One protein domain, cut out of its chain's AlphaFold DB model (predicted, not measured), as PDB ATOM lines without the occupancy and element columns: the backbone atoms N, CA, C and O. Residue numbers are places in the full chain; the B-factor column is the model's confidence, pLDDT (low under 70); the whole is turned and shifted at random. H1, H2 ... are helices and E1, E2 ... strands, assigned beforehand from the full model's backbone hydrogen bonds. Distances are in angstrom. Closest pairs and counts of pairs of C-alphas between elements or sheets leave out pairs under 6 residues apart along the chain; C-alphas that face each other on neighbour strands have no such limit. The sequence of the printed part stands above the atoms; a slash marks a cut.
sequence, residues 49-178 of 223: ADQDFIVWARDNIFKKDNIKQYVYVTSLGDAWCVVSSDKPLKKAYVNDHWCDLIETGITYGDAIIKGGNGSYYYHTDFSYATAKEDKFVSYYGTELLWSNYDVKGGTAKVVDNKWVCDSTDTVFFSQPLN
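Overview. This is residues 49 to 178 of the 223 residues of an uncharacterized protein of Roseburia sp (UniProt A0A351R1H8). Two strongly twisted sheets of four strands follow each other along the longest axis, with H1 covering one face of the first sheet at one end and the turn of the hairpin E7 and E8 at the other end. The long unnamed stretch 112 to 142 runs from E5 to E6, one edge of the first sheet to the other, and residues 173 to 178 run back toward the end where H1 lies. The 130 printed residues hold one named helix and eight named strands, in the order H1 E1 E2 E3 E4 E5 E6 E7 E8; the class is mostly strand, with under half of the residues, 64, in named elements. The sheet E5 E2 E1 E6 is antiparallel and the sheet E4 E3 E7 E8 mixed. The whole is compact, with a radius of gyration of the C-alphas of 14.3 A and spans of 41 by 31 by 27 A.

Arrangement. H1, residues 49 to 60, is on the sheet of E5, residues 107 to 111, E2, residues 80 to 85, E1, residues 70 to 75, and E6, residues 143 to 147: two layers, a helix on one face of a sheet. Its height over the sheet is 9.4 A, and its closest C-alphas to E1 are those of Ile 54 and Val 73, 7.0 A. Every O i to N i+4 pair of H1 is within hydrogen-bond range. E1 and E2 form a hairpin, with N 72 and O 83 at 2.9 A. E1 pairs antiparallel with E6, N 73 and O 146 at 2.8 A, and E2 with E5, N 84 and O 109 at 2.8 A. In the other sheet, E3, residues 90 to 94, and E4, residues 97 to 101, form a hairpin, N 92 and O 99 at 2.9 A. E3 is parallel to E7, residues 151 to 159, N 91 and O 152 at 2.8 A. E7 forms a hairpin with E8, residues 162 to 172, N 157 and O 164 at 2.9 A. E7 bends by 67 degrees at residue 155 and E8 by 95 degrees at residue 169. Between the sheets, the closest C-alphas of E4 and E6 are those of Asp 100 and Leu 144, 7.8 A.

Along the chain. H1 begins at C-alpha 49 (183.083, 130.838, 215.320) and is 16.2 A long. E1 measures 17.1 A, E2 16.7 A and E7 21.8 A. E8, 23.1 A, ends at C-alpha 172 (192.283, 147.673, 208.069).

Size, cuts and confidence. The C-alphas farthest apart are those of Asp 160 and Asn 178, 43.1 A. The printed part has no cut, and the link E5 to E6 is long. The mean pLDDT of the printed part is 71.9; residues under 70 include 112 to 125, 133 to 142 and 167 to 178.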
ATOM      1  N   ALA A  49     184.475 130.539 215.647       74.31
ATOM      2  CA  ALA A  49     183.083 130.838 215.320       74.31
ATOM      3  C   ALA A  49     182.939 132.045 214.374       74.31
ATOM      4  O   ALA A  49     182.046 132.046 213.525       74.31
ATOM      5  N   ASP A  50     183.819 133.047 214.488       76.44
ATOM      6  CA  ASP A  50     183.857 134.176 213.552       76.44
ATOM      7  C   ASP A  50     184.251 133.719 212.146       76.44
ATOM      8  O   ASP A  50     183.658 134.151 211.157       76.44
ATOM      9  N   GLN A  51     185.236 132.822 212.048       74.56
ATOM     10  CA  GLN A  51     185.687 132.283 210.766       74.56
ATOM     11  C   GLN A  51     184.596 131.445 210.100       74.56
ATOM     12  O   GLN A  51     184.307 131.652 208.919       74.56
ATOM     13  N   ASP A  52     183.942 130.567 210.862       73.88
ATOM     14  CA  ASP A  52     182.813 129.767 210.382       73.88
ATOM     15  C   ASP A  52     181.673 130.656 209.874       73.88
ATOM     16  O   ASP A  52     181.096 130.398 208.812       73.88
ATOM     17  N   PHE A  53     181.374 131.741 210.596       77.56
ATOM     18  CA  PHE A  53     180.359 132.698 210.176       77.56
ATOM     19  C   PHE A  53     180.736 133.405 208.870       77.56
ATOM     20  O   PHE A  53     179.896 133.507 207.979       77.56
ATOM     21  N   ILE A  54     181.985 133.862 208.714       77.50
ATOM     22  CA  ILE A  54     182.444 134.523 207.479       77.50
ATOM     23  C   ILE A  54     182.295 133.591 206.269       77.50
ATOM     24  O   ILE A  54     181.818 134.023 205.215       77.50
ATOM     25  N   VAL A  55     182.683 132.319 206.408       76.62
ATOM     26  CA  VAL A  55     182.544 131.317 205.338       76.62
ATOM     27  C   VAL A  55     181.070 131.119 204.988       76.62
ATOM     28  O   VAL A  55     180.686 131.217 203.821       76.62
ATOM     29  N   TRP A  56     180.223 130.927 206.001       78.00
ATOM     30  CA  TRP A  56     178.787 130.773 205.799       78.00
ATOM     31  C   TRP A  56     178.151 132.009 205.138       78.00
ATOM     32  O   TRP A  56     177.384 131.866 204.181       78.00
ATOM     33  N   ALA A  57     178.494 133.218 205.584       77.81
ATOM     34  CA  ALA A  57     177.991 134.473 205.030       77.81
ATOM     35  C   ALA A  57     178.380 134.632 203.553       77.81
ATOM     36  O   ALA A  57     177.546 135.004 202.724       77.81
ATOM     37  N   ARG A  58     179.612 134.272 203.186       76.19
ATOM     38  CA  ARG A  58     180.055 134.287 201.787       76.19
ATOM     39  C   ARG A  58     179.222 133.364 200.905       76.19
ATOM     40  O   ARG A  58     178.859 133.737 199.790       76.19
ATOM     41  N   ASP A  59     178.908 132.174 201.399       75.56
ATOM     42  CA  ASP A  59     178.203 131.179 200.601       75.56
ATOM     43  C   ASP A  59     176.697 131.405 200.490       75.56
ATOM     44  O   ASP A  59     176.121 131.035 199.466       75.56
ATOM     45  N   ASN A  60     176.082 132.026 201.499       75.31
ATOM     46  CA  ASN A  60     174.623 132.127 201.623       75.31
ATOM     47  C   ASN A  60     174.084 133.552 201.464       75.31
ATOM     48  O   ASN A  60     172.928 133.737 201.082       75.31
ATOM     49  N   ILE A  61     174.900 134.559 201.776       74.81
ATOM     50  CA  ILE A  61     174.492 135.961 201.759       74.81
ATOM     51  C   ILE A  61     175.074 136.633 200.521       74.81
ATOM     52  O   ILE A  61     174.300 137.089 199.691       74.81
ATOM     53  N   PHE A  62     176.397 136.607 200.313       71.88
ATOM     54  CA  PHE A  62     177.070 137.433 199.287       71.88
ATOM     55  C   PHE A  62     176.657 137.139 197.837       71.88
ATOM     56  O   PHE A  62     176.913 137.948 196.952       71.88
ATOM     57  N   LYS A  63     176.014 135.996 197.586       68.00
ATOM     58  CA  LYS A  63     175.538 135.580 196.258       68.00
ATOM     59  C   LYS A  63     174.123 136.081 195.931       68.00
ATOM     60  O   LYS A  63     173.591 135.713 194.892       68.00
ATOM     61  N   LYS A  64     173.491 136.864 196.813       71.25
ATOM     62  CA  LYS A  64     172.148 137.418 196.592       71.25
ATOM     63  C   LYS A  64     172.177 138.621 195.648       71.25
ATOM     64  O   LYS A  64     173.018 139.505 195.789       71.25
ATOM     65  N   ASP A  65     171.187 138.701 194.761       69.75
ATOM     66  CA  ASP A  65     171.095 139.727 193.707       69.75
ATOM     67  C   ASP A  65     170.963 141.166 194.229       69.75
ATOM     68  O   ASP A  65     171.242 142.124 193.510       69.75
ATOM     69  N   ASN A  66     170.520 141.344 195.475       77.25
ATOM     70  CA  ASN A  66     170.279 142.653 196.071       77.25
ATOM     71  C   ASN A  66     171.455 143.177 196.904       77.25
ATOM     72  O   ASN A  66     171.281 144.171 197.602       77.25
ATOM     73  N   ILE A  67     172.629 142.548 196.869       80.19
ATOM     74  CA  ILE A  67     173.811 143.020 197.601       80.19
ATOM     75  C   ILE A  67     174.522 144.143 196.846       80.19
ATOM     76  O   ILE A  67     174.744 144.069 195.640       80.19
ATOM     77  N   LYS A  68     174.875 145.210 197.567       85.75
ATOM     78  CA  LYS A  68     175.669 146.326 197.039       85.75
ATOM     79  C   LYS A  68     177.164 145.992 197.021       85.75
ATOM     80  O   LYS A  68     177.627 145.043 197.645       85.75
ATOM     81  N   GLN A  69     177.924 146.826 196.310       83.25
ATOM     82  CA  GLN A  69     179.354 146.648 196.038       83.25
ATOM     83  C   GLN A  69     180.218 146.451 197.292       83.25
ATOM     84  O   GLN A  69     181.128 145.620 197.276       83.25
ATOM     85  N   TYR A  70     179.976 147.228 198.349       84.38
ATOM     86  CA  TYR A  70     180.789 147.197 199.561       84.38
ATOM     87  C   TYR A  70     180.109 146.311 200.591       84.38
ATOM     88  O   TYR A  70     178.965 146.562 200.953       84.38
ATOM     89  N   VAL A  71     180.799 145.268 201.044       83.31
ATOM     90  CA  VAL A  71     180.293 144.278 201.992       83.31
ATOM     91  C   VAL A  71     181.308 144.074 203.102       83.31
ATOM     92  O   VAL A  71     182.506 143.921 202.854       83.31
ATOM     93  N   TYR A  72     180.827 144.053 204.337       81.56
ATOM     94  CA  TYR A  72     181.652 143.748 205.493       81.56
ATOM     95  C   TYR A  72     180.898 142.919 206.527       81.56
ATOM     96  O   TYR A  72     179.669 142.884 206.559       81.56
ATOM     97  N   VAL A  73     181.670 142.210 207.344       82.19
ATOM     98  CA  VAL A  73     181.209 141.369 208.443       82.19
ATOM     99  C   VAL A  73     181.811 141.907 209.726       82.19
ATOM    100  O   VAL A  73     183.012 142.169 209.797       82.19
ATOM    101  N   THR A  74     180.986 142.028 210.750       81.56
ATOM    102  CA  THR A  74     181.358 142.580 212.052       81.56
ATOM    103  C   THR A  74     180.795 141.717 213.174       81.56
ATOM    104  O   THR A  74     179.762 141.068 212.996       81.56
ATOM    105  N   SER A  75     181.496 141.664 214.303       78.38
ATOM    106  CA  SER A  75     181.029 141.016 215.527       78.38
ATOM    107  C   SER A  75     180.374 142.043 216.443       78.38
ATOM    108  O   SER A  75     180.882 143.144 216.661       78.38
ATOM    109  N   LEU A  76     179.242 141.645 217.011       75.44
ATOM    110  CA  LEU A  76     178.491 142.369 218.032       75.44
ATOM    111  C   LEU A  76     178.652 141.708 219.416       75.44
ATOM    112  O   LEU A  76     177.909 142.023 220.340       75.44
ATOM    113  N   GLY A  77     179.610 140.784 219.568       73.44
ATOM    114  CA  GLY A  77     179.865 140.050 220.808       73.44
ATOM    115  C   GLY A  77     179.237 138.659 220.804       73.44
ATOM    116  O   GLY A  77     179.935 137.671 220.596       73.44
ATOM    117  N   ASP A  78     177.926 138.564 221.019       71.69
ATOM    118  CA  ASP A  78     177.160 137.303 220.985       71.69
ATOM    119  C   ASP A  78     176.544 137.010 219.606       71.69
ATOM    120  O   ASP A  78     175.671 136.148 219.462       71.69
ATOM    121  N   ALA A  79     177.001 137.766 218.610       75.50
ATOM    122  CA  ALA A  79     176.263 138.090 217.414       75.50
ATOM    123  C   ALA A  79     177.199 138.549 216.287       75.50
ATOM    124  O   ALA A  79     178.271 139.089 216.543       75.50
ATOM    125  N   TRP A  80     176.783 138.368 215.036       80.19
ATOM    126  CA  TRP A  80     177.521 138.801 213.841       80.19
ATOM    127  C   TRP A  80     176.628 139.629 212.944       80.19
ATOM    128  O   TRP A  80     175.452 139.358 212.901       80.19
ATOM    129  N   CYS A  81     177.128 140.576 212.173       81.06
ATOM    130  CA  CYS A  81     176.302 141.292 211.208       81.06
ATOM    131  C   CYS A  81     176.995 141.307 209.853       81.06
ATOM    132  O   CYS A  81     178.206 141.527 209.783       81.06
ATOM    133  N   VAL A  82     176.234 141.066 208.781       82.69
ATOM    134  CA  VAL A  82     176.680 141.364 207.421       82.69
ATOM    135  C   VAL A  82     176.047 142.669 206.990       82.69
ATOM    136  O   VAL A  82     174.826 142.774 206.923       82.69
ATOM    137  N   VAL A  83     176.879 143.633 206.626       84.12
ATOM    138  CA  VAL A  83     176.430 144.929 206.130       84.12
ATOM    139  C   VAL A  83     176.856 145.086 204.681       84.12
ATOM    140  O   VAL A  83     177.954 144.686 204.292       84.12
ATOM    141  N   SER A  84     175.976 145.679 203.882       86.25
ATOM    142  CA  SER A  84     176.220 146.022 202.491       86.25
ATOM    143  C   SER A  84     175.878 147.487 202.220       86.25
ATOM    144  O   SER A  84     174.846 147.981 202.671       86.25
ATOM    145  N   SER A  85     176.725 148.197 201.477       86.00
ATOM    146  CA  SER A  85     176.595 149.636 201.227       86.00
ATOM    147  C   SER A  85     177.043 150.052 199.823       86.00
ATOM    148  O   SER A  85     177.743 149.328 199.113       86.00
ATOM    149  N   ASP A  86     176.601 151.236 199.390       87.19
ATOM    150  CA  ASP A  86     176.996 151.842 198.107       87.19
ATOM    151  C   ASP A  86     178.355 152.559 198.165       87.19
ATOM    152  O   ASP A  86     178.934 152.872 197.125       87.19
ATOM    153  N   LYS A  87     178.889 152.770 199.371       86.06
ATOM    154  CA  LYS A  87     180.206 153.354 199.639       86.06
ATOM    155  C   LYS A  87     180.949 152.566 200.721       86.06
ATOM    156  O   LYS A  87     180.293 151.922 201.542       86.06
ATOM    157  N   PRO A  88     182.293 152.623 200.748       80.94
ATOM    158  CA  PRO A  88     183.075 151.917 201.752       80.94
ATOM    159  C   PRO A  88     182.794 152.461 203.156       80.94
ATOM    160  O   PRO A  88     182.633 153.669 203.348       80.94
ATOM    161  N   LEU A  89     182.788 151.559 204.133       81.81
ATOM    162  CA  LEU A  89     182.870 151.880 205.552       81.81
ATOM    163  C   LEU A  89     184.180 152.615 205.856       81.81
ATOM    164  O   LEU A  89     185.218 152.339 205.246       81.81
ATOM    165  N   LYS A  90     184.144 153.494 206.857       81.62
ATOM    166  CA  LYS A  90     185.342 154.036 207.503       81.62
ATOM    167  C   LYS A  90     185.424 153.554 208.946       81.62
ATOM    168  O   LYS A  90     184.406 153.436 209.616       81.62
ATOM    169  N   LYS A  91     186.631 153.308 209.445       79.81
ATOM    170  CA  LYS A  91     186.893 153.117 210.875       79.81
ATOM    171  C   LYS A  91     187.234 154.462 211.496       79.81
ATOM    172  O   LYS A  91     188.098 155.173 210.991       79.81
ATOM    173  N   ALA A  92     186.583 154.805 212.596       79.38
ATOM    174  CA  ALA A  92     186.810 156.074 213.268       79.38
ATOM    175  C   ALA A  92     187.182 155.836 214.733       79.38
ATOM    176  O   ALA A  92     186.468 155.124 215.434       79.38
ATOM    177  N   TYR A  93     188.291 156.411 215.196       77.56
ATOM    178  CA  TYR A  93     188.666 156.376 216.608       77.56
ATOM    179  C   TYR A  93     187.979 157.528 217.348       77.56
ATOM    180  O   TYR A  93     188.217 158.700 217.038       77.56
ATOM    181  N   VAL A  94     187.098 157.192 218.291       76.31
ATOM    182  CA  VAL A  94     186.250 158.122 219.049       76.31
ATOM    183  C   VAL A  94     186.247 157.691 220.512       76.31
ATOM    184  O   VAL A  94     186.032 156.521 220.794       76.31
ATOM    185  N   ASN A  95     186.448 158.621 221.452       76.00
ATOM    186  CA  ASN A  95     186.356 158.360 222.900       76.00
ATOM    187  C   ASN A  95     187.075 157.062 223.334       76.00
ATOM    188  O   ASN A  95     186.472 156.181 223.947       76.00
ATOM    189  N   ASP A  96     188.345 156.940 222.953       77.12
ATOM    190  CA  ASP A  96     189.243 155.820 223.257       77.12
ATOM    191  C   ASP A  96     188.873 154.442 222.664       77.12
ATOM    192  O   ASP A  96     189.483 153.431 223.020       77.12
ATOM    193  N   HIS A  97     187.940 154.374 221.710       74.31
ATOM    194  CA  HIS A  97     187.581 153.132 221.017       74.31
ATOM    195  C   HIS A  97     187.384 153.319 219.506       74.31
ATOM    196  O   HIS A  97     187.199 154.425 219.002       74.31
ATOM    197  N   TRP A  98     187.454 152.212 218.763       77.38
ATOM    198  CA  TRP A  98     187.205 152.184 217.322       77.38
ATOM    199  C   TRP A  98     185.728 151.934 217.023       77.38
ATOM    200  O   TRP A  98     185.144 150.986 217.541       77.38
ATOM    201  N   CYS A  99     185.159 152.729 216.123       76.69
ATOM    202  CA  CYS A  99     183.788 152.611 215.642       76.69
ATOM    203  C   CYS A  99     183.743 152.338 214.137       76.69
ATOM    204  O   CYS A  99     184.557 152.863 213.371       76.69
ATOM    205  N   ASP A 100     182.736 151.578 213.714       79.81
ATOM    206  CA  ASP A 100     182.313 151.481 212.319       79.81
ATOM    207  C   ASP A 100     181.522 152.737 211.925       79.81
ATOM    208  O   ASP A 100     180.533 153.083 212.571       79.81
ATOM    209  N   LEU A 101     181.965 153.436 210.872       79.06
ATOM    210  CA  LEU A 101     181.373 154.681 210.387       79.06
ATOM    211  C   LEU A 101     180.868 154.597 208.929       79.06
ATOM    212  O   LEU A 101     181.643 154.654 207.973       79.06
ATOM    213  N   ILE A 102     179.546 154.538 208.764       80.56
ATOM    214  CA  ILE A 102     178.761 154.817 207.548       80.56
ATOM    215  C   ILE A 102     178.324 156.300 207.489       80.56
ATOM    216  O   ILE A 102     177.336 156.708 208.096       80.56
ATOM    217  N   GLU A 103     179.034 157.136 206.739       77.44
ATOM    218  CA  GLU A 103     178.717 158.569 206.613       77.44
ATOM    219  C   GLU A 103     177.273 158.861 206.152       77.44
ATOM    220  O   GLU A 103     176.659 158.110 205.391       77.44
ATOM    221  N   THR A 104     176.736 160.009 206.577       79.19
ATOM    222  CA  THR A 104     175.418 160.496 206.150       79.19
ATOM    223  C   THR A 104     175.302 160.529 204.621       79.19
ATOM    224  O   THR A 104     176.211 160.963 203.915       79.19
ATOM    225  N   GLY A 105     174.153 160.104 204.099       81.06
ATOM    226  CA  GLY A 105     173.877 160.031 202.664       81.06
ATOM    227  C   GLY A 105     174.319 158.724 202.001       81.06
ATOM    228  O   GLY A 105     174.010 158.527 200.829       81.06
ATOM    229  N   ILE A 106     174.998 157.824 202.719       85.19
ATOM    230  CA  ILE A 106     175.328 156.478 202.230       85.19
ATOM    231  C   ILE A 106     174.097 155.581 202.331       85.19
ATOM    232  O   ILE A 106     173.423 155.555 203.362       85.19
ATOM    233  N   THR A 107     173.805 154.830 201.269       87.88
ATOM    234  CA  THR A 107     172.763 153.803 201.306       87.88
ATOM    235  C   THR A 107     173.376 152.493 201.761       87.88
ATOM    236  O   THR A 107     174.244 151.938 201.086       87.88
ATOM    237  N   TYR A 108     172.881 151.968 202.871       86.06
ATOM    238  CA  TYR A 108     173.355 150.739 203.486       86.06
ATOM    239  C   TYR A 108     172.179 149.854 203.884       86.06
ATOM    240  O   TYR A 108     171.046 150.311 203.997       86.06
ATOM    241  N   GLY A 109     172.442 148.571 204.043       82.38
ATOM    242  CA  GLY A 109     171.507 147.603 204.581       82.38
ATOM    243  C   GLY A 109     172.293 146.527 205.300       82.38
ATOM    244  O   GLY A 109     173.476 146.324 205.026       82.38
ATOM    245  N   ASP A 110     171.628 145.817 206.188       80.56
ATOM    246  CA  ASP A 110     172.213 144.715 206.931       80.56
ATOM    247  C   ASP A 110     171.332 143.470 206.863       80.56
ATOM    248  O   ASP A 110     170.132 143.553 206.594       80.56
ATOM    249  N   ALA A 111     171.958 142.312 207.049       73.94
ATOM    250  CA  ALA A 111     171.289 141.024 207.115       73.94
ATOM    251  C   ALA A 111     171.891 140.162 208.232       73.94
ATOM    252  O   ALA A 111     173.112 140.107 208.381       73.94
ATOM    253  N   ILE A 112     170.989 139.480 208.952       64.00
ATOM    254  CA  ILE A 112     171.152 138.471 210.013       64.00
ATOM    255  C   ILE A 112     172.309 138.620 210.992       64.00
ATOM    256  O   ILE A 112     173.491 138.561 210.657       64.00
ATOM    257  N   ILE A 113     171.872 138.545 212.252       57.47
ATOM    258  CA  ILE A 113     172.665 138.360 213.443       57.47
ATOM    259  C   ILE A 113     172.372 137.003 214.086       57.47
ATOM    260  O   ILE A 113     171.260 136.747 214.541       57.47
ATOM    261  N   LYS A 114     173.355 136.091 214.119       59.84
ATOM    262  CA  LYS A 114     173.226 134.838 214.886       59.84
ATOM    263  C   LYS A 114     173.160 135.203 216.370       59.84
ATOM    264  O   LYS A 114     174.154 135.645 216.910       59.84
ATOM    265  N   GLY A 115     172.011 135.017 217.016       53.28
ATOM    266  CA  GLY A 115     171.898 135.162 218.469       53.28
ATOM    267  C   GLY A 115     172.498 133.959 219.200       53.28
ATOM    268  O   GLY A 115     172.459 132.832 218.690       53.28
ATOM    269  N   GLY A 116     173.006 134.179 220.417       46.00
ATOM    270  CA  GLY A 116     173.748 133.203 221.232       46.00
ATOM    271  C   GLY A 116     173.078 131.845 221.520       46.00
ATOM    272  O   GLY A 116     173.747 130.945 222.015       46.00
ATOM    273  N   ASN A 117     171.804 131.644 221.157       51.38
ATOM    274  CA  ASN A 117     171.045 130.402 221.379       51.38
ATOM    275  C   ASN A 117     170.655 129.651 220.085       51.38
ATOM    276  O   ASN A 117     169.719 128.853 220.090       51.38
ATOM    277  N   GLY A 118     171.331 129.905 218.958       51.47
ATOM    278  CA  GLY A 118     171.142 129.127 217.722       51.47
ATOM    279  C   GLY A 118     169.841 129.408 216.961       51.47
ATOM    280  O   GLY A 118     169.494 128.664 216.044       51.47
ATOM    281  N   SER A 119     169.123 130.477 217.307       50.59
ATOM    282  CA  SER A 119     167.937 130.932 216.577       50.59
ATOM    283  C   SER A 119     168.259 132.175 215.744       50.59
ATOM    284  O   SER A 119     168.790 133.165 216.248       50.59
ATOM    285  N   TYR A 120     167.957 132.091 214.445       53.41
ATOM    286  CA  TYR A 120     168.083 133.185 213.485       53.41
ATOM    287  C   TYR A 120     166.960 134.184 213.742       53.41
ATOM    288  O   TYR A 120     165.806 133.918 213.411       53.41
ATOM    289  N   TYR A 121     167.284 135.327 214.326       50.78
ATOM    290  CA  TYR A 121     166.371 136.458 214.333       50.78
ATOM    291  C   TYR A 121     167.008 137.568 213.500       50.78
ATOM    292  O   TYR A 121     168.218 137.763 213.546       50.78
ATOM    293  N   TYR A 122     166.171 138.260 212.731       52.12
ATOM    294  CA  TYR A 122     166.479 139.408 211.867       52.12
ATOM    295  C   TYR A 122     166.880 139.097 210.423       52.12
ATOM    296  O   TYR A 122     168.042 139.076 210.066       52.12
ATOM    297  N   HIS A 123     165.847 138.922 209.594       56.72
ATOM    298  CA  HIS A 123     165.777 139.239 208.161       56.72
ATOM    299  C   HIS A 123     167.015 138.876 207.321       56.72
ATOM    300  O   HIS A 123     168.022 139.576 207.292       56.72
ATOM    301  N   THR A 124     166.903 137.806 206.530       54.47
ATOM    302  CA  THR A 124     167.893 137.467 205.493       54.47
ATOM    303  C   THR A 124     167.987 138.510 204.375       54.47
ATOM    304  O   THR A 124     168.824 138.371 203.481       54.47
ATOM    305  N   ASP A 125     167.085 139.486 204.365       63.22
ATOM    306  CA  ASP A 125     166.882 140.412 203.266       63.22
ATOM    307  C   ASP A 125     167.421 141.778 203.672       63.22
ATOM    308  O   ASP A 125     166.942 142.377 204.633       63.22
ATOM    309  N   PHE A 126     168.416 142.263 202.927       71.50
ATOM    310  CA  PHE A 126     168.974 143.601 203.093       71.50
ATOM    311  C   PHE A 126     167.889 144.652 202.836       71.50
ATOM    312  O   PHE A 126     167.606 145.013 201.690       71.50
ATOM    313  N   SER A 127     167.268 145.150 203.904       74.38
ATOM    314  CA  SER A 127     166.390 146.317 203.834       74.38
ATOM    315  C   SER A 127     167.252 147.572 203.814       74.38
ATOM    316  O   SER A 127     167.713 148.041 204.853       74.38
ATOM    317  N   TYR A 128     167.467 148.125 202.626       83.50
ATOM    318  CA  TYR A 128     168.318 149.297 202.465       83.50
ATOM    319  C   TYR A 128     167.671 150.581 202.989       83.50
ATOM    320  O   TYR A 128     166.514 150.886 202.700       83.50
ATOM    321  N   ALA A 129     168.468 151.376 203.693       83.69
ATOM    322  CA  ALA A 129     168.147 152.719 204.136       83.69
ATOM    323  C   ALA A 129     169.314 153.667 203.840       83.69
ATOM    324  O   ALA A 129     170.468 153.259 203.727       83.69
ATOM    325  N   THR A 130     169.019 154.958 203.724       86.69
ATOM    326  CA  THR A 130     170.051 155.995 203.631       86.69
ATOM    327  C   THR A 130     170.381 156.515 205.025       86.69
ATOM    328  O   THR A 130     169.473 156.862 205.788       86.69
ATOM    329  N   ALA A 131     171.673 156.583 205.351       79.81
ATOM    330  CA  ALA A 131     172.170 157.142 206.602       79.81
ATOM    331  C   ALA A 131     171.744 158.605 206.718       79.81
ATOM    332  O   ALA A 131     172.056 159.428 205.854       79.81
ATOM    333  N   LYS A 132     170.999 158.920 207.775       77.12
ATOM    334  CA  LYS A 132     170.544 160.278 208.080       77.12
ATOM    335  C   LYS A 132     171.487 160.938 209.088       77.12
ATOM    336  O   LYS A 132     172.341 160.276 209.663       77.12
ATOM    337  N   GLU A 133     171.336 162.242 209.289       64.81
ATOM    338  CA  GLU A 133     172.128 163.018 210.260       64.81
ATOM    339  C   GLU A 133     171.821 162.627 211.718       64.81
ATOM    340  O   GLU A 133     172.679 162.743 212.585       64.81
ATOM    341  N   ASP A 134     170.609 162.131 211.979       56.88
ATOM    342  CA  ASP A 134     170.065 161.799 213.303       56.88
ATOM    343  C   ASP A 134     170.180 160.311 213.674       56.88
ATOM    344  O   ASP A 134     169.972 159.930 214.827       56.88
ATOM    345  N   LYS A 135     170.507 159.449 212.706       51.41
ATOM    346  CA  LYS A 135     170.717 158.021 212.936       51.41
ATOM    347  C   LYS A 135     172.196 157.787 213.181       51.41
ATOM    348  O   LYS A 135     172.997 157.842 212.254       51.41
ATOM    349  N   PHE A 136     172.534 157.543 214.444       49.66
ATOM    350  CA  PHE A 136     173.875 157.162 214.866       49.66
ATOM    351  C   PHE A 136     174.447 156.093 213.943       49.66
ATOM    352  O   PHE A 136     173.774 155.172 213.510       49.66
ATOM    353  N   VAL A 137     175.709 156.242 213.603       52.16
ATOM    354  CA  VAL A 137     176.311 155.480 212.515       52.16
ATOM    355  C   VAL A 137     177.045 154.223 213.033       52.16
ATOM    356  O   VAL A 137     177.399 153.329 212.272       52.16
ATOM    357  N   SER A 138     177.174 154.105 214.356       52.97
ATOM    358  CA  SER A 138     177.922 153.059 215.065       52.97
ATOM    359  C   SER A 138     177.098 151.796 215.386       52.97
ATOM    360  O   SER A 138     177.448 151.059 216.308       52.97
ATOM    361  N   TYR A 139     175.979 151.539 214.699       56.88
ATOM    362  CA  TYR A 139     175.065 150.446 215.085       56.88
ATOM    363  C   TYR A 139     175.648 149.041 214.898       56.88
ATOM    364  O   TYR A 139     175.171 148.104 215.530       56.88
ATOM    365  N   TYR A 140     176.674 148.889 214.062       59.19
ATOM    366  CA  TYR A 140     177.143 147.577 213.619       59.19
ATOM    367  C   TYR A 140     178.373 147.060 214.378       59.19
ATOM    368  O   TYR A 140     178.987 146.092 213.959       59.19
ATOM    369  N   GLY A 141     178.697 147.636 215.535       61.59
ATOM    370  CA  GLY A 141     179.745 147.118 216.417       61.59
ATOM    371  C   GLY A 141     181.129 147.716 216.180       61.59
ATOM    372  O   GLY A 141     181.341 148.584 215.332       61.59
ATOM    373  N   THR A 142     182.068 147.289 217.018       66.81
ATOM    374  CA  THR A 142     183.454 147.784 217.045       66.81
ATOM    375  C   THR A 142     184.415 146.824 216.346       66.81
ATOM    376  O   THR A 142     185.486 147.234 215.883       66.81
ATOM    377  N   GLU A 143     184.014 145.559 216.188       79.38
ATOM    378  CA  GLU A 143     184.896 144.458 215.814       79.38
ATOM    379  C   GLU A 143     184.682 144.020 214.368       79.38
ATOM    380  O   GLU A 143     183.965 143.068 214.069       79.38
ATOM    381  N   LEU A 144     185.359 144.713 213.450       80.06
ATOM    382  CA  LEU A 144     185.370 144.339 212.037       80.06
ATOM    383  C   LEU A 144     186.095 142.997 211.873       80.06
ATOM    384  O   LEU A 144     187.272 142.881 212.216       80.06
ATOM    385  N   LEU A 145     185.388 142.007 211.328       78.31
ATOM    386  CA  LEU A 145     185.880 140.641 211.142       78.31
ATOM    387  C   LEU A 145     186.274 140.339 209.704       78.31
ATOM    388  O   LEU A 145     187.205 139.568 209.478       78.31
ATOM    389  N   TRP A 146     185.621 140.953 208.715       80.25
ATOM    390  CA  TRP A 146     185.981 140.801 207.305       80.25
ATOM    391  C   TRP A 146     185.402 141.923 206.439       80.25
ATOM    392  O   TRP A 146     184.370 142.497 206.769       80.25
ATOM    393  N   SER A 147     186.021 142.207 205.298       77.50
ATOM    394  CA  SER A 147     185.476 143.082 204.253       77.50
ATOM    395  C   SER A 147     185.997 142.675 202.870       77.50
ATOM    396  O   SER A 147     187.061 142.063 202.758       77.50
ATOM    397  N   ASN A 148     185.251 143.006 201.808       75.06
ATOM    398  CA  ASN A 148     185.700 142.816 200.419       75.06
ATOM    399  C   ASN A 148     186.488 144.014 199.856       75.06
ATOM    400  O   ASN A 148     186.709 144.086 198.648       75.06
ATOM    401  N   TYR A 149     186.873 144.963 200.707       75.75
ATOM    402  CA  TYR A 149     187.596 146.177 200.343       75.75
ATOM    403  C   TYR A 149     188.471 146.655 201.497       75.75
ATOM    404  O   TYR A 149     188.246 146.329 202.657       75.75
ATOM    405  N   ASP A 150     189.427 147.501 201.154       73.56
ATOM    406  CA  ASP A 150     190.322 148.193 202.068       73.56
ATOM    407  C   ASP A 150     189.536 149.183 202.942       73.56
ATOM    408  O   ASP A 150     189.089 150.234 202.465       73.56
ATOM    409  N   VAL A 151     189.363 148.871 204.229       75.81
ATOM    410  CA  VAL A 151     188.682 149.779 205.160       75.81
ATOM    411  C   VAL A 151     189.672 150.828 205.649       75.81
ATOM    412  O   VAL A 151     190.681 150.503 206.275       75.81
ATOM    413  N   LYS A 152     189.382 152.101 205.371       77.94
ATOM    414  CA  LYS A 152     190.222 153.219 205.816       77.94
ATOM    415  C   LYS A 152     189.876 153.633 207.239       77.94
ATOM    416  O   LYS A 152     188.699 153.761 207.574       77.94
ATOM    417  N   GLY A 153     190.905 153.864 208.047       77.00
ATOM    418  CA  GLY A 153     190.792 154.359 209.413       77.00
ATOM    419  C   GLY A 153     191.188 155.823 209.575       77.00
ATOM    420  O   GLY A 153     191.943 156.359 208.766       77.00
ATOM    421  N   GLY A 154     190.716 156.461 210.642       78.62
ATOM    422  CA  GLY A 154     191.151 157.798 211.045       78.62
ATOM    423  C   GLY A 154     190.538 158.245 212.368       78.62
ATOM    424  O   GLY A 154     189.841 157.484 213.040       78.62
ATOM    425  N   THR A 155     190.780 159.495 212.750       80.31
ATOM    426  CA  THR A 155     190.034 160.146 213.833       80.31
ATOM    427  C   THR A 155     188.710 160.685 213.297       80.31
ATOM    428  O   THR A 155     188.590 161.024 212.118       80.31
ATOM    429  N   ALA A 156     187.695 160.767 214.152       78.25
ATOM    430  CA  ALA A 156     186.415 161.375 213.798       78.25
ATOM    431  C   ALA A 156     186.226 162.705 214.529       78.25
ATOM    432  O   ALA A 156     186.606 162.848 215.691       78.25
ATOM    433  N   LYS A 157     185.580 163.664 213.866       79.06
ATOM    434  CA  LYS A 157     185.136 164.925 214.469       79.06
ATOM    435  C   LYS A 157     183.711 165.253 214.047       79.06
ATOM    436  O   LYS A 157     183.240 164.781 213.015       79.06
ATOM    437  N   VAL A 158     183.040 166.089 214.832       78.06
ATOM    438  CA  VAL A 158     181.716 166.611 214.483       78.06
ATOM    439  C   VAL A 158     181.885 167.940 213.745       78.06
ATOM    440  O   VAL A 158     182.441 168.887 214.297       78.06
ATOM    441  N   VAL A 159     181.413 168.010 212.500       78.12
ATOM    442  CA  VAL A 159     181.348 169.229 211.675       78.12
ATOM    443  C   VAL A 159     179.899 169.409 211.244       78.12
ATOM    444  O   VAL A 159     179.310 168.468 210.725       78.12
ATOM    445  N   ASP A 160     179.306 170.578 211.486       80.81
ATOM    446  CA  ASP A 160     177.899 170.858 211.154       80.81
ATOM    447  C   ASP A 160     176.919 169.780 211.670       80.81
ATOM    448  O   ASP A 160     176.039 169.320 210.946       80.81
ATOM    449  N   ASN A 161     177.100 169.336 212.924       74.44
ATOM    450  CA  ASN A 161     176.363 168.229 213.563       74.44
ATOM    451  C   ASN A 161     176.497 166.855 212.875       74.44
ATOM    452  O   ASN A 161     175.729 165.942 213.170       74.44
ATOM    453  N   LYS A 162     177.495 166.670 212.004       71.12
ATOM    454  CA  LYS A 162     177.765 165.411 211.296       71.12
ATOM    455  C   LYS A 162     179.106 164.842 211.713       71.12
ATOM    456  O   LYS A 162     180.099 165.564 211.780       71.12
ATOM    457  N   TRP A 163     179.150 163.535 211.943       72.62
ATOM    458  CA  TRP A 163     180.416 162.833 212.117       72.62
ATOM    459  C   TRP A 163     181.151 162.751 210.784       72.62
ATOM    460  O   TRP A 163     180.645 162.186 209.815       72.62
ATOM    461  N   VAL A 164     182.355 163.308 210.758       74.94
ATOM    462  CA  VAL A 164     183.269 163.261 209.621       74.94
ATOM    463  C   VAL A 164     184.533 162.549 210.075       74.94
ATOM    464  O   VAL A 164     185.144 162.928 211.076       74.94
ATOM    465  N   CYS A 165     184.916 161.505 209.344       77.69
ATOM    466  CA  CYS A 165     186.184 160.821 209.560       77.69
ATOM    467  C   CYS A 165     187.287 161.543 208.782       77.69
ATOM    468  O   CYS A 165     187.245 161.601 207.548       77.69
ATOM    469  N   ASP A 166     188.303 162.023 209.495       75.44
ATOM    470  CA  ASP A 166     189.559 162.498 208.924       75.44
ATOM    471  C   ASP A 166     190.361 161.259 208.491       75.44
ATOM    472  O   ASP A 166     191.203 160.735 209.216       75.44
ATOM    473  N   SER A 167     189.989 160.701 207.335       66.56
ATOM    474  CA  SER A 167     190.562 159.459 206.809       66.56
ATOM    475  C   SER A 167     192.071 159.597 206.609       66.56
ATOM    476  O   SER A 167     192.520 160.459 205.854       66.56
ATOM    477  N   THR A 168     192.841 158.688 207.202       65.69
ATOM    478  CA  THR A 168     194.256 158.466 206.886       65.69
ATOM    479  C   THR A 168     194.398 157.187 206.054       65.69
ATOM    480  O   THR A 168     193.464 156.388 205.973       65.69
ATOM    481  N   ASP A 169     195.545 156.960 205.407       59.91
ATOM    482  CA  ASP A 169     195.807 155.741 204.608       59.91
ATOM    483  C   ASP A 169     195.992 154.469 205.466       59.91
ATOM    484  O   ASP A 169     196.599 153.489 205.039       59.91
ATOM    485  N   THR A 170     195.478 154.458 206.697       56.44
ATOM    486  CA  THR A 170     195.524 153.290 207.576       56.44
ATOM    487  C   THR A 170     194.524 152.266 207.060       56.44
ATOM    488  O   THR A 170     193.314 152.467 207.182       56.44
ATOM    489  N   VAL A 171     195.025 151.192 206.447       54.50
ATOM    490  CA  VAL A 171     194.187 150.143 205.866       54.50
ATOM    491  C   VAL A 171     193.972 149.008 206.866       54.50
ATOM    492  O   VAL A 171     194.913 148.309 207.249       54.50
ATOM    493  N   PHE A 172     192.722 148.813 207.276       57.34
ATOM    494  CA  PHE A 172     192.283 147.673 208.069       57.34
ATOM    495  C   PHE A 172     191.924 146.516 207.136       57.34
ATOM    496  O   PHE A 172     190.981 146.618 206.352       57.34
ATOM    497  N   PHE A 173     192.620 145.387 207.282       51.59
ATOM    498  CA  PHE A 173     192.095 144.100 206.838       51.59
ATOM    499  C   PHE A 173     192.115 143.118 207.996       51.59
ATOM    500  O   PHE A 173     193.156 142.748 208.531       51.59
ATOM    501  N   SER A 174     190.952 142.621 208.353       46.81
ATOM    502  CA  SER A 174     190.841 141.357 209.055       46.81
ATOM    503  C   SER A 174     190.775 140.276 207.974       46.81
ATOM    504  O   SER A 174     189.707 139.890 207.496       46.81
ATOM    505  N   GLN A 175     191.936 139.849 207.474       45.94
ATOM    506  CA  GLN A 175     191.945 138.649 206.645       45.94
ATOM    507  C   GLN A 175     191.686 137.438 207.550       45.94
ATOM    508  O   GLN A 175     192.284 137.347 208.626       45.94
ATOM    509  N   PRO A 176     190.830 136.486 207.139       41.66
ATOM    510  CA  PRO A 176     190.753 135.201 207.808       41.66
ATOM    511  C   PRO A 176     192.147 134.570 207.749       41.66
ATOM    512  O   PRO A 176     192.787 134.583 206.699       41.66
ATOM    513  N   LEU A 177     192.608 133.983 208.854       40.59
ATOM    514  CA  LEU A 177     193.913 133.308 208.955       40.59
ATOM    515  C   LEU A 177     194.111 132.168 207.925       40.59
ATOM    516  O   LEU A 177     195.223 131.662 207.778       40.59
ATOM    517  N   ASN A 178     193.074 131.808 207.161       40.66
ATOM    518  CA  ASN A 178     193.115 130.844 206.065       40.66
ATOM    519  C   ASN A 178     193.219 131.520 204.686       40.66
ATOM    520  O   ASN A 178     192.320 131.454 203.849       40.66
TER     521      ASN A 178